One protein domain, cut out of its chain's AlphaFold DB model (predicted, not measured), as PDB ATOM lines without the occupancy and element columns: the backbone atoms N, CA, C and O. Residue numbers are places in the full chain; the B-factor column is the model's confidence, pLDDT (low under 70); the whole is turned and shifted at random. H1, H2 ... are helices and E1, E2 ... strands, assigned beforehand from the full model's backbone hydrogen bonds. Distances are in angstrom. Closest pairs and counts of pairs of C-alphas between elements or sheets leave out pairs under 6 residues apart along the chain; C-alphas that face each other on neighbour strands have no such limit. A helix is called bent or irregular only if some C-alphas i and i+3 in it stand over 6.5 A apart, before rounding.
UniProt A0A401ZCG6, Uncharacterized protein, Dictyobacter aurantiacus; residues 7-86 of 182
ATOM      1  N   GLN A   7     188.848 150.391 163.010       95.56
ATOM      2  CA  GLN A   7     187.971 149.667 163.933       95.56
ATOM      3  C   GLN A   7     187.486 148.340 163.344       95.56
ATOM      4  O   GLN A   7     187.476 147.335 164.050       95.56
ATOM      5  N   GLU A   8     187.124 148.304 162.059       94.38
ATOM      6  CA  GLU A   8     186.764 147.053 161.378       94.38
ATOM      7  C   GLU A   8     187.934 146.068 161.366       94.38
ATOM      8  O   GLU A   8     187.748 144.900 161.709       94.38
ATOM      9  N   ALA A   9     189.142 146.540 161.039       94.56
ATOM     10  CA  ALA A   9     190.339 145.704 161.058       94.56
ATOM     11  C   ALA A   9     190.592 145.088 162.440       94.56
ATOM     12  O   ALA A   9     190.893 143.898 162.541       94.56
ATOM     13  N   ILE A  10     190.411 145.883 163.495       95.06
ATOM     14  CA  ILE A  10     190.564 145.456 164.889       95.06
ATOM     15  C   ILE A  10     189.504 144.420 165.270       95.06
ATOM     16  O   ILE A  10     189.852 143.343 165.744       95.06
ATOM     17  N   ILE A  11     188.220 144.694 165.019       93.81
ATOM     18  CA  ILE A  11     187.120 143.775 165.367       93.81
ATOM     19  C   ILE A  11     187.328 142.404 164.710       93.81
ATOM     20  O   ILE A  11     187.115 141.368 165.337       93.81
ATOM     21  N   GLN A  12     187.794 142.391 163.463       92.12
ATOM     22  CA  GLN A  12     188.055 141.163 162.707       92.12
ATOM     23  C   GLN A  12     189.338 140.444 163.154       92.12
ATOM     24  O   GLN A  12     189.507 139.254 162.886       92.12
ATOM     25  N   HIS A  13     190.244 141.142 163.843       92.19
ATOM     26  CA  HIS A  13     191.479 140.579 164.380       92.19
ATOM     27  C   HIS A  13     191.278 139.845 165.713       92.19
ATOM     28  O   HIS A  13     191.942 138.831 165.939       92.19
ATOM     29  N   ILE A  14     190.355 140.302 166.567       91.06
ATOM     30  CA  ILE A  14     190.176 139.792 167.943       91.06
ATOM     31  C   ILE A  14     190.079 138.255 168.019       91.06
ATOM     32  O   ILE A  14     190.857 137.667 168.773       91.06
ATOM     33  N   PRO A  15     189.244 137.555 167.215       88.75
ATOM     34  CA  PRO A  15     189.141 136.096 167.321       88.75
ATOM     35  C   PRO A  15     190.471 135.380 167.044       88.75
ATOM     36  O   PRO A  15     190.773 134.342 167.633       88.75
ATOM     37  N   ARG A  16     191.297 135.943 166.152       87.75
ATOM     38  CA  ARG A  16     192.629 135.412 165.843       87.75
ATOM     39  C   ARG A  16     193.608 135.656 166.989       87.75
ATOM     40  O   ARG A  16     194.392 134.759 167.290       87.75
ATOM     41  N   SER A  17     193.572 136.842 167.596       86.25
ATOM     42  CA  SER A  17     194.406 137.184 168.754       86.25
ATOM     43  C   SER A  17     194.124 136.248 169.934       86.25
ATOM     44  O   SER A  17     195.045 135.648 170.491       86.25
ATOM     45  N   GLN A  18     192.844 135.997 170.229       82.06
ATOM     46  CA  GLN A  18     192.431 135.070 171.288       82.06
ATOM     47  C   GLN A  18     192.892 133.634 171.024       82.06
ATOM     48  O   GLN A  18     193.505 133.022 171.895       82.06
ATOM     49  N   ALA A  19     192.687 133.119 169.808       83.00
ATOM     50  CA  ALA A  19     193.148 131.778 169.447       83.00
ATOM     51  C   ALA A  19     194.675 131.623 169.590       83.00
ATOM     52  O   ALA A  19     195.163 130.562 169.982       83.00
ATOM     53  N   LEU A  20     195.442 132.678 169.287       83.06
ATOM     54  CA  LEU A  20     196.890 132.683 169.485       83.06
ATOM     55  C   LEU A  20     197.259 132.689 170.974       83.06
ATOM     56  O   LEU A  20     198.143 131.934 171.378       83.06
ATOM     57  N   HIS A  21     196.584 133.504 171.787       80.56
ATOM     58  CA  HIS A  21     196.798 133.536 173.231       80.56
ATOM     59  C   HIS A  21     196.542 132.159 173.860       80.56
ATOM     60  O   HIS A  21     197.393 131.658 174.592       80.56
ATOM     61  N   GLU A  22     195.434 131.501 173.511       79.69
ATOM     62  CA  GLU A  22     195.113 130.153 174.000       79.69
ATOM     63  C   GLU A  22     196.158 129.110 173.588       79.69
ATOM     64  O   GLU A  22     196.538 128.242 174.376       79.69
ATOM     65  N   ALA A  23     196.661 129.202 172.355       80.94
ATOM     66  CA  ALA A  23     197.694 128.296 171.866       80.94
ATOM     67  C   ALA A  23     199.023 128.443 172.630       80.94
ATOM     68  O   ALA A  23     199.763 127.467 172.751       80.94
ATOM     69  N   ILE A  24     199.331 129.643 173.133       79.94
ATOM     70  CA  ILE A  24     200.584 129.941 173.843       79.94
ATOM     71  C   ILE A  24     200.456 129.678 175.349       79.94
ATOM     72  O   ILE A  24     201.366 129.100 175.943       79.94
ATOM     73  N   PHE A  25     199.349 130.090 175.970       78.69
ATOM     74  CA  PHE A  25     199.190 130.114 177.430       78.69
ATOM     75  C   PHE A  25     198.236 129.039 177.975       78.69
ATOM     76  O   PHE A  25     198.111 128.890 179.190       78.69
ATOM     77  N   GLY A  26     197.626 128.240 177.097       72.88
ATOM     78  CA  GLY A  26     196.613 127.248 177.452       72.88
ATOM     79  C   GLY A  26     195.191 127.797 177.303       72.88
ATOM     80  O   GLY A  26     195.005 128.993 177.092       72.88
ATOM     81  N   PRO A  27     194.168 126.928 177.373       66.06
ATOM     82  CA  PRO A  27     192.795 127.323 177.096       66.06
ATOM     83  C   PRO A  27     192.311 128.373 178.102       66.06
ATOM     84  O   PRO A  27     192.206 128.093 179.298       66.06
ATOM     85  N   ALA A  28     191.961 129.550 177.589       59.09
ATOM     86  CA  ALA A  28     190.939 130.387 178.193       59.09
ATOM     87  C   ALA A  28     189.576 129.691 178.006       59.09
ATOM     88  O   ALA A  28     189.426 128.747 177.224       59.09
ATOM     89  N   SER A  29     188.581 130.071 178.790       54.88
ATOM     90  CA  SER A  29     187.333 129.326 178.947       54.88
ATOM     91  C   SER A  29     186.489 129.238 177.653       54.88
ATOM     92  O   SER A  29     185.618 130.063 177.450       54.88
ATOM     93  N   THR A  30     186.689 128.219 176.801       56.00
ATOM     94  CA  THR A  30     185.845 127.670 175.690       56.00
ATOM     95  C   THR A  30     185.090 128.594 174.712       56.00
ATOM     96  O   THR A  30     184.480 128.078 173.773       56.00
ATOM     97  N   SER A  31     185.132 129.918 174.844       59.81
ATOM     98  CA  SER A  31     184.499 130.840 173.910       59.81
ATOM     99  C   SER A  31     185.381 132.034 173.561       59.81
ATOM    100  O   SER A  31     185.706 132.888 174.384       59.81
ATOM    101  N   ILE A  32     185.705 132.082 172.273       65.38
ATOM    102  CA  ILE A  32     186.648 132.993 171.619       65.38
ATOM    103  C   ILE A  32     185.950 134.152 170.896       65.38
ATOM    104  O   ILE A  32     186.513 134.727 169.968       65.38
ATOM    105  N   LEU A  33     184.680 134.427 171.203       77.06
ATOM    106  CA  LEU A  33     183.958 135.526 170.567       77.06
ATOM    107  C   LEU A  33     183.751 136.662 171.571       77.06
ATOM    108  O   LEU A  33     183.221 136.410 172.657       77.06
ATOM    109  N   PRO A  34     184.148 137.901 171.227       83.25
ATOM    110  CA  PRO A  34     183.848 139.054 172.059       83.25
ATOM    111  C   PRO A  34     182.334 139.313 172.055       83.25
ATOM    112  O   PRO A  34     181.710 139.394 170.997       83.25
ATOM    113  N   GLU A  35     181.741 139.455 173.238       86.44
ATOM    114  CA  GLU A  35     180.346 139.877 173.421       86.44
ATOM    115  C   GLU A  35     180.208 141.399 173.387       86.44
ATOM    116  O   GLU A  35     179.232 141.938 172.865       86.44
ATOM    117  N   THR A  36     181.199 142.103 173.929       91.62
ATOM    118  CA  THR A  36     181.251 143.567 173.952       91.62
ATOM    119  C   THR A  36     182.617 144.030 173.483       91.62
ATOM    120  O   THR A  36     183.599 143.363 173.759       91.62
ATOM    121  N   ILE A  37     182.701 145.157 172.776       93.81
ATOM    122  CA  ILE A  37     183.977 145.778 172.397       93.81
ATOM    123  C   ILE A  37     183.863 147.272 172.673       93.81
ATOM    124  O   ILE A  37     182.933 147.931 172.205       93.81
ATOM    125  N   GLN A  38     184.812 147.807 173.430       94.81
ATOM    126  CA  GLN A  38     184.902 149.212 173.799       94.81
ATOM    127  C   GLN A  38     186.264 149.754 173.384       94.81
ATOM    128  O   GLN A  38     187.302 149.245 173.798       94.81
ATOM    129  N   PHE A  39     186.261 150.812 172.582       95.06
ATOM    130  CA  PHE A  39     187.473 151.544 172.233       95.06
ATOM    131  C   PHE A  39     187.742 152.573 173.327       95.06
ATOM    132  O   PHE A  39     186.963 153.507 173.506       95.06
ATOM    133  N   LEU A  40     188.825 152.380 174.074       94.81
ATOM    134  CA  LEU A  40     189.147 153.207 175.235       94.81
ATOM    135  C   LEU A  40     189.976 154.431 174.860       94.81
ATOM    136  O   LEU A  40     189.774 155.510 175.413       94.81
ATOM    137  N   LYS A  41     190.935 154.257 173.949       96.50
ATOM    138  CA  LYS A  41     191.839 155.322 173.515       96.50
ATOM    139  C   LYS A  41     192.403 155.006 172.139       96.50
ATOM    140  O   LYS A  41     192.673 153.845 171.839       96.50
ATOM    141  N   ALA A  42     192.621 156.048 171.348       97.06
ATOM    142  CA  ALA A  42     193.343 155.965 170.092       97.06
ATOM    143  C   ALA A  42     194.440 157.031 170.038       97.06
ATOM    144  O   ALA A  42     194.297 158.103 170.627       97.06
ATOM    145  N   HIS A  43     195.519 156.738 169.320       95.69
ATOM    146  CA  HIS A  43     196.596 157.681 169.032       95.69
ATOM    147  C   HIS A  43     197.037 157.488 167.582       95.69
ATOM    148  O   HIS A  43     197.266 156.360 167.155       95.69
ATOM    149  N   SER A  44     197.090 158.568 166.803       93.94
ATOM    150  CA  SER A  44     197.376 158.512 165.363       93.94
ATOM    151  C   SER A  44     198.718 159.165 165.069       93.94
ATOM    152  O   SER A  44     198.940 160.301 165.481       93.94
ATOM    153  N   VAL A  45     199.580 158.474 164.322       89.06
ATOM    154  CA  VAL A  45     200.892 158.974 163.891       89.06
ATOM    155  C   VAL A  45     201.118 158.558 162.448       89.06
ATOM    156  O   VAL A  45     201.186 157.370 162.154       89.06
ATOM    157  N   ALA A  46     201.249 159.536 161.550       87.62
ATOM    158  CA  ALA A  46     201.462 159.307 160.120       87.62
ATOM    159  C   ALA A  46     200.483 158.263 159.533       87.62
ATOM    160  O   ALA A  46     199.279 158.512 159.495       87.62
ATOM    161  N   HIS A  47     200.994 157.109 159.086       89.62
ATOM    162  CA  HIS A  47     200.225 156.009 158.485       89.62
ATOM    163  C   HIS A  47     199.756 154.957 159.501       89.62
ATOM    164  O   HIS A  47     199.232 153.914 159.110       89.62
ATOM    165  N   TYR A  48     199.952 155.215 160.793       93.12
ATOM    166  CA  TYR A  48     199.647 154.300 161.881       93.12
ATOM    167  C   TYR A  48     198.558 154.847 162.798       93.12
ATOM    168  O   TYR A  48     198.461 156.051 163.056       93.12
ATOM    169  N   GLN A  49     197.782 153.933 163.374       95.88
ATOM    170  CA  GLN A  49     196.987 154.216 164.561       95.88
ATOM    171  C   GLN A  49     197.214 153.149 165.618       95.88
ATOM    172  O   GLN A  49     197.242 151.954 165.338       95.88
ATOM    173  N   MET A  50     197.334 153.591 166.857       96.69
ATOM    174  CA  MET A  50     197.268 152.733 168.022       96.69
ATOM    175  C   MET A  50     195.874 152.800 168.612       96.69
ATOM    176  O   MET A  50     195.304 153.884 168.720       96.69
ATOM    177  N   HIS A  51     195.355 151.656 169.043       97.31
ATOM    178  CA  HIS A  51     194.075 151.552 169.732       97.31
ATOM    179  C   HIS A  51     194.236 150.712 170.986       97.31
ATOM    180  O   HIS A  51     194.830 149.637 170.943       97.31
ATOM    181  N   VAL A  52     193.674 151.184 172.094       95.50
ATOM    182  CA  VAL A  52     193.422 150.350 173.268       95.50
ATOM    183  C   VAL A  52     191.954 149.995 173.276       95.50
ATOM    184  O   VAL A  52     191.098 150.884 173.297       95.50
ATOM    185  N   ILE A  53     191.681 148.700 173.285       94.88
ATOM    186  CA  ILE A  53     190.332 148.170 173.389       94.88
ATOM    187  C   ILE A  53     190.180 147.370 174.671       94.88
ATOM    188  O   ILE A  53     191.124 146.742 175.153       94.88
ATOM    189  N   GLN A  54     188.961 147.377 175.181       92.69
ATOM    190  CA  GLN A  54     188.499 146.454 176.194       92.69
ATOM    191  C   GLN A  54     187.340 145.651 175.626       92.69
ATOM    192  O   GLN A  54     186.479 146.200 174.939       92.69
ATOM    193  N   TYR A  55     187.310 144.358 175.909       91.31
ATOM    194  CA  TYR A  55     186.207 143.503 175.504       91.31
ATOM    195  C   TYR A  55     185.950 142.407 176.531       91.31
ATOM    196  O   TYR A  55     186.838 142.008 177.283       91.31
ATOM    197  N   GLU A  56     184.715 141.926 176.548       88.88
ATOM    198  CA  GLU A  56     184.286 140.785 177.354       88.88
ATOM    199  C   GLU A  56     184.074 139.586 176.432       88.88
ATOM    200  O   GLU A  56     183.471 139.746 175.369       88.88
ATOM    201  N   ASN A  57     184.574 138.405 176.793       84.44
ATOM    202  CA  ASN A  57     184.248 137.166 176.076       84.44
ATOM    203  C   ASN A  57     182.993 136.499 176.670       84.44
ATOM    204  O   ASN A  57     182.503 136.902 177.719       84.44
ATOM    205  N   GLN A  58     182.486 135.434 176.043       84.62
ATOM    206  CA  GLN A  58     181.286 134.741 176.552       84.62
ATOM    207  C   GLN A  58     181.501 134.007 177.889       84.62
ATOM    208  O   GLN A  58     180.554 133.479 178.466       84.62
ATOM    209  N   ALA A  59     182.741 133.937 178.378       83.00
ATOM    210  CA  ALA A  59     183.053 133.449 179.715       83.00
ATOM    211  C   ALA A  59     183.048 134.568 180.772       83.00
ATOM    212  O   ALA A  59     183.403 134.316 181.924       83.00
ATOM    213  N   HIS A  60     182.638 135.786 180.399       83.94
ATOM    214  CA  HIS A  60     182.665 136.991 181.232       83.94
ATOM    215  C   HIS A  60     184.076 137.413 181.673       83.94
ATOM    216  O   HIS A  60     184.251 138.154 182.644       83.94
ATOM    217  N   GLU A  61     185.106 136.957 180.958       83.50
ATOM    218  CA  GLU A  61     186.481 137.388 181.177       83.50
ATOM    219  C   GLU A  61     186.694 138.731 180.470       83.50
ATOM    220  O   GLU A  61     186.319 138.910 179.308       83.50
ATOM    221  N   GLN A  62     187.304 139.680 181.180       86.06
ATOM    222  CA  GLN A  62     187.626 141.006 180.660       86.06
ATOM    223  C   GLN A  62     189.036 141.009 180.079       86.06
ATOM    224  O   GLN A  62     190.004 140.669 180.760       86.06
ATOM    225  N   TRP A  63     189.148 141.460 178.838       86.81
ATOM    226  CA  TRP A  63     190.398 141.534 178.100       86.81
ATOM    227  C   TRP A  63     190.724 142.980 177.780       86.81
ATOM    228  O   TRP A  63     189.838 143.776 177.465       86.81
ATOM    229  N   LEU A  64     192.011 143.306 177.840       89.38
ATOM    230  CA  LEU A  64     192.539 144.582 177.396       89.38
ATOM    231  C   LEU A  64     193.625 144.322 176.359       89.38
ATOM    232  O   LEU A  64     194.637 143.677 176.645       89.38
ATOM    233  N   GLU A  65     193.432 144.861 175.166       91.88
ATOM    234  CA  GLU A  65     194.358 144.680 174.058       91.88
ATOM    235  C   GLU A  65     194.799 146.037 173.521       91.88
ATOM    236  O   GLU A  65     194.039 147.007 173.490       91.88
ATOM    237  N   THR A  66     196.068 146.131 173.141       94.62
ATOM    238  CA  THR A  66     196.600 147.285 172.418       94.62
ATOM    239  C   THR A  66     197.020 146.839 171.041       94.62
ATOM    240  O   THR A  66     197.814 145.912 170.918       94.62
ATOM    241  N   LEU A  67     196.478 147.494 170.022       95.56
ATOM    242  CA  LEU A  67     196.687 147.147 168.626       95.56
ATOM    243  C   LEU A  67     197.359 148.305 167.906       95.56
ATOM    244  O   LEU A  67     196.961 149.459 168.078       95.56
ATOM    245  N   LEU A  68     198.339 147.977 167.071       95.94
ATOM    246  CA  LEU A  68     198.891 148.873 166.068       95.94
ATOM    247  C   LEU A  68     198.283 148.505 164.716       95.94
ATOM    248  O   LEU A  68     198.423 147.371 164.251       95.94
ATOM    249  N   VAL A  69     197.637 149.472 164.076       95.62
ATOM    250  CA  VAL A  69     197.096 149.337 162.725       95.62
ATOM    251  C   VAL A  69     197.785 150.291 161.766       95.62
ATOM    252  O   VAL A  69     198.210 151.374 162.165       95.62
ATOM    253  N   GLN A  70     197.891 149.886 160.506       95.12
ATOM    254  CA  GLN A  70     198.470 150.679 159.431       95.12
ATOM    255  C   GLN A  70     197.480 150.822 158.280       95.12
ATOM    256  O   GLN A  70     196.776 149.868 157.946       95.12
ATOM    257  N   GLU A  71     197.453 152.009 157.679       94.44
ATOM    258  CA  GLU A  71     196.801 152.245 156.395       94.44
ATOM    259  C   GLU A  71     197.773 151.919 155.251       94.44
ATOM    260  O   GLU A  71     198.885 152.452 155.188       94.44
ATOM    261  N   ASP A  72     197.364 151.033 154.348       90.19
ATOM    262  CA  ASP A  72     198.122 150.685 153.151       90.19
ATOM    263  C   ASP A  72     197.930 151.711 152.014       90.19
ATOM    264  O   ASP A  72     197.118 152.636 152.076       90.19
ATOM    265  N   ALA A  73     198.675 151.539 150.919       89.38
ATOM    266  CA  ALA A  73     198.586 152.422 149.751       89.38
ATOM    267  C   ALA A  73     197.219 152.381 149.031       89.38
ATOM    268  O   ALA A  73     196.942 153.231 148.185       89.38
ATOM    269  N   GLY A  74     196.383 151.383 149.327       90.38
ATOM    270  CA  GLY A  74     195.015 151.242 148.839       90.38
ATOM    271  C   GLY A  74     193.968 151.848 149.775       90.38
ATOM    272  O   GLY A  74     192.778 151.609 149.556       90.38
ATOM    273  N   HIS A  75     194.382 152.614 150.792       88.69
ATOM    274  CA  HIS A  75     193.510 153.154 151.840       88.69
ATOM    275  C   HIS A  75     192.769 152.064 152.614       88.69
ATOM    276  O   HIS A  75     191.580 152.185 152.924       88.69
ATOM    277  N   GLN A  76     193.448 150.949 152.859       92.62
ATOM    278  CA  GLN A  76     192.917 149.843 153.635       92.62
ATOM    279  C   GLN A  76     193.687 149.681 154.934       92.62
ATOM    280  O   GLN A  76     194.898 149.863 154.977       92.62
ATOM    281  N   TRP A  77     192.978 149.283 155.982       94.88
ATOM    282  CA  TRP A  77     193.565 149.103 157.301       94.88
ATOM    283  C   TRP A  77     193.921 147.642 157.571       94.88
ATOM    284  O   TRP A  77     193.107 146.739 157.349       94.88
ATOM    285  N   GLU A  78     195.115 147.422 158.114       94.12
ATOM    286  CA  GLU A  78     195.573 146.127 158.615       94.12
ATOM    287  C   GLU A  78     196.164 146.229 160.024       94.12
ATOM    288  O   GLU A  78     196.699 147.264 160.413       94.12
ATOM    289  N   VAL A  79     196.069 145.144 160.798       94.19
ATOM    290  CA  VAL A  79     196.703 145.038 162.121       94.19
ATOM    291  C   VAL A  79     198.131 144.528 161.950       94.19
ATOM    292  O   VAL A  79     198.330 143.416 161.460       94.19
ATOM    293  N   LEU A  80     199.109 145.318 162.390       92.75
ATOM    294  CA  LEU A  80     200.533 144.978 162.325       92.75
ATOM    295  C   LEU A  80     201.037 144.243 163.562       92.75
ATOM    296  O   LEU A  80     201.950 143.424 163.468       92.75
ATOM    297  N   GLY A  81     200.468 144.561 164.718       90.19
ATOM    298  CA  GLY A  81     200.882 144.007 165.997       90.19
ATOM    299  C   GLY A  81     199.801 144.191 167.044       90.19
ATOM    300  O   GLY A  81     198.985 145.116 166.959       90.19
ATOM    301  N   SER A  82     199.795 143.296 168.026       91.69
ATOM    302  CA  SER A  82     198.926 143.407 169.183       91.69
ATOM    303  C   SER A  82     199.612 142.896 170.443       91.69
ATOM    304  O   SER A  82     200.400 141.953 170.413       91.69
ATOM    305  N   THR A  83     199.308 143.545 171.563       87.56
ATOM    306  CA  THR A  83     199.727 143.117 172.896       87.56
ATOM    307  C   THR A  83     198.496 142.947 173.762       87.56
ATOM    308  O   THR A  83     197.730 143.886 174.005       87.56
ATOM    309  N   VAL A  84     198.312 141.725 174.245       84.31
ATOM    310  CA  VAL A  84     197.213 141.360 175.132       84.31
ATOM    311  C   VAL A  84     197.704 141.408 176.570       84.31
ATOM    312  O   VAL A  84     198.787 140.908 176.875       84.31
ATOM    313  N   MET A  85     196.908 141.987 177.466       72.50
ATOM    314  CA  MET A  85     197.164 141.894 178.898       72.50
ATOM    315  C   MET A  85     195.975 141.340 179.651       72.50
ATOM    316  O   MET A  85     194.831 141.737 179.432       72.50
ATOM    317  N   VAL A  86     196.303 140.469 180.600       64.31
ATOM    318  CA  VAL A  86     195.357 139.858 181.523       64.31
ATOM    319  C   VAL A  86     195.638 140.421 182.919       64.31
ATOM    320  O   VAL A  86     196.769 140.394 183.399       64.31
TER     321      VAL A  86
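This is residues 7 to 86 of the 182 residues of an uncharacterized protein of Dictyobacter aurantiacus (UniProt A0A401ZCG6). A twisted sheet of four long strands, E1 to E4, curls round one helix, H1, which packs in its hollow with residues 7 to 21. The printed part has 80 residues with H1 first and then the four strands in a meander, each strand the antiparallel neighbour of the one before, in the order E1 - E2 - E3 - E4. The class is mixed, helices and strands, in two layers, the helix on one face of the sheet. The whole is compact, with a radius of gyration of the C-alphas of 12.9 A, yet elongated, spanning 38 by 23 by 17 A.

Start at the sheet with E2, residues 48 to 57, and E3, residues 62 to 71, a hairpin at 153 degrees; look for N 51 and O 67, 2.9 A apart. E1, residues 34 to 45, is an edge strand and forms a hairpin with E2, where N 43 and O 50 are 2.9 A apart. E4, residues 77 to 85, is the other edge strand and forms a hairpin with E3, where N 68 and O 81 are 2.9 A apart. E1 and E4 are apart. H1, residues 7 to 25, is on the sheet and touches E4, the closest C-alphas being those of Ala 9 and Glu 78, 5.8 A apart. In H1, 13 of 15 O i to N i+4 pairs are within hydrogen-bond range.

Find C-alpha 34 at (183.848, 139.054, 172.059); from there E1 runs 27.5 A and bends by 57 degrees at residue 40. E2 is 27.1 A long and E3 28.3 A. E4, 23.1 A, bends by 60 degrees at residue 80 and ends at C-alpha 85, (197.164, 141.894, 178.898). H1 begins at C-alpha 7, (187.971, 149.667, 163.933), and is 26.3 A long; it has a kink of 36 degrees near residue 15 and is only just irregular, C-alphas 12 and 15 being 6.9 A apart.

The C-alphas farthest apart, those of Ser 29 and Ala 73, are 38.9 A apart. The printed part has no cut, and no link is long. Look for low confidence, under 70, at residues 27 to 32 and residue 86.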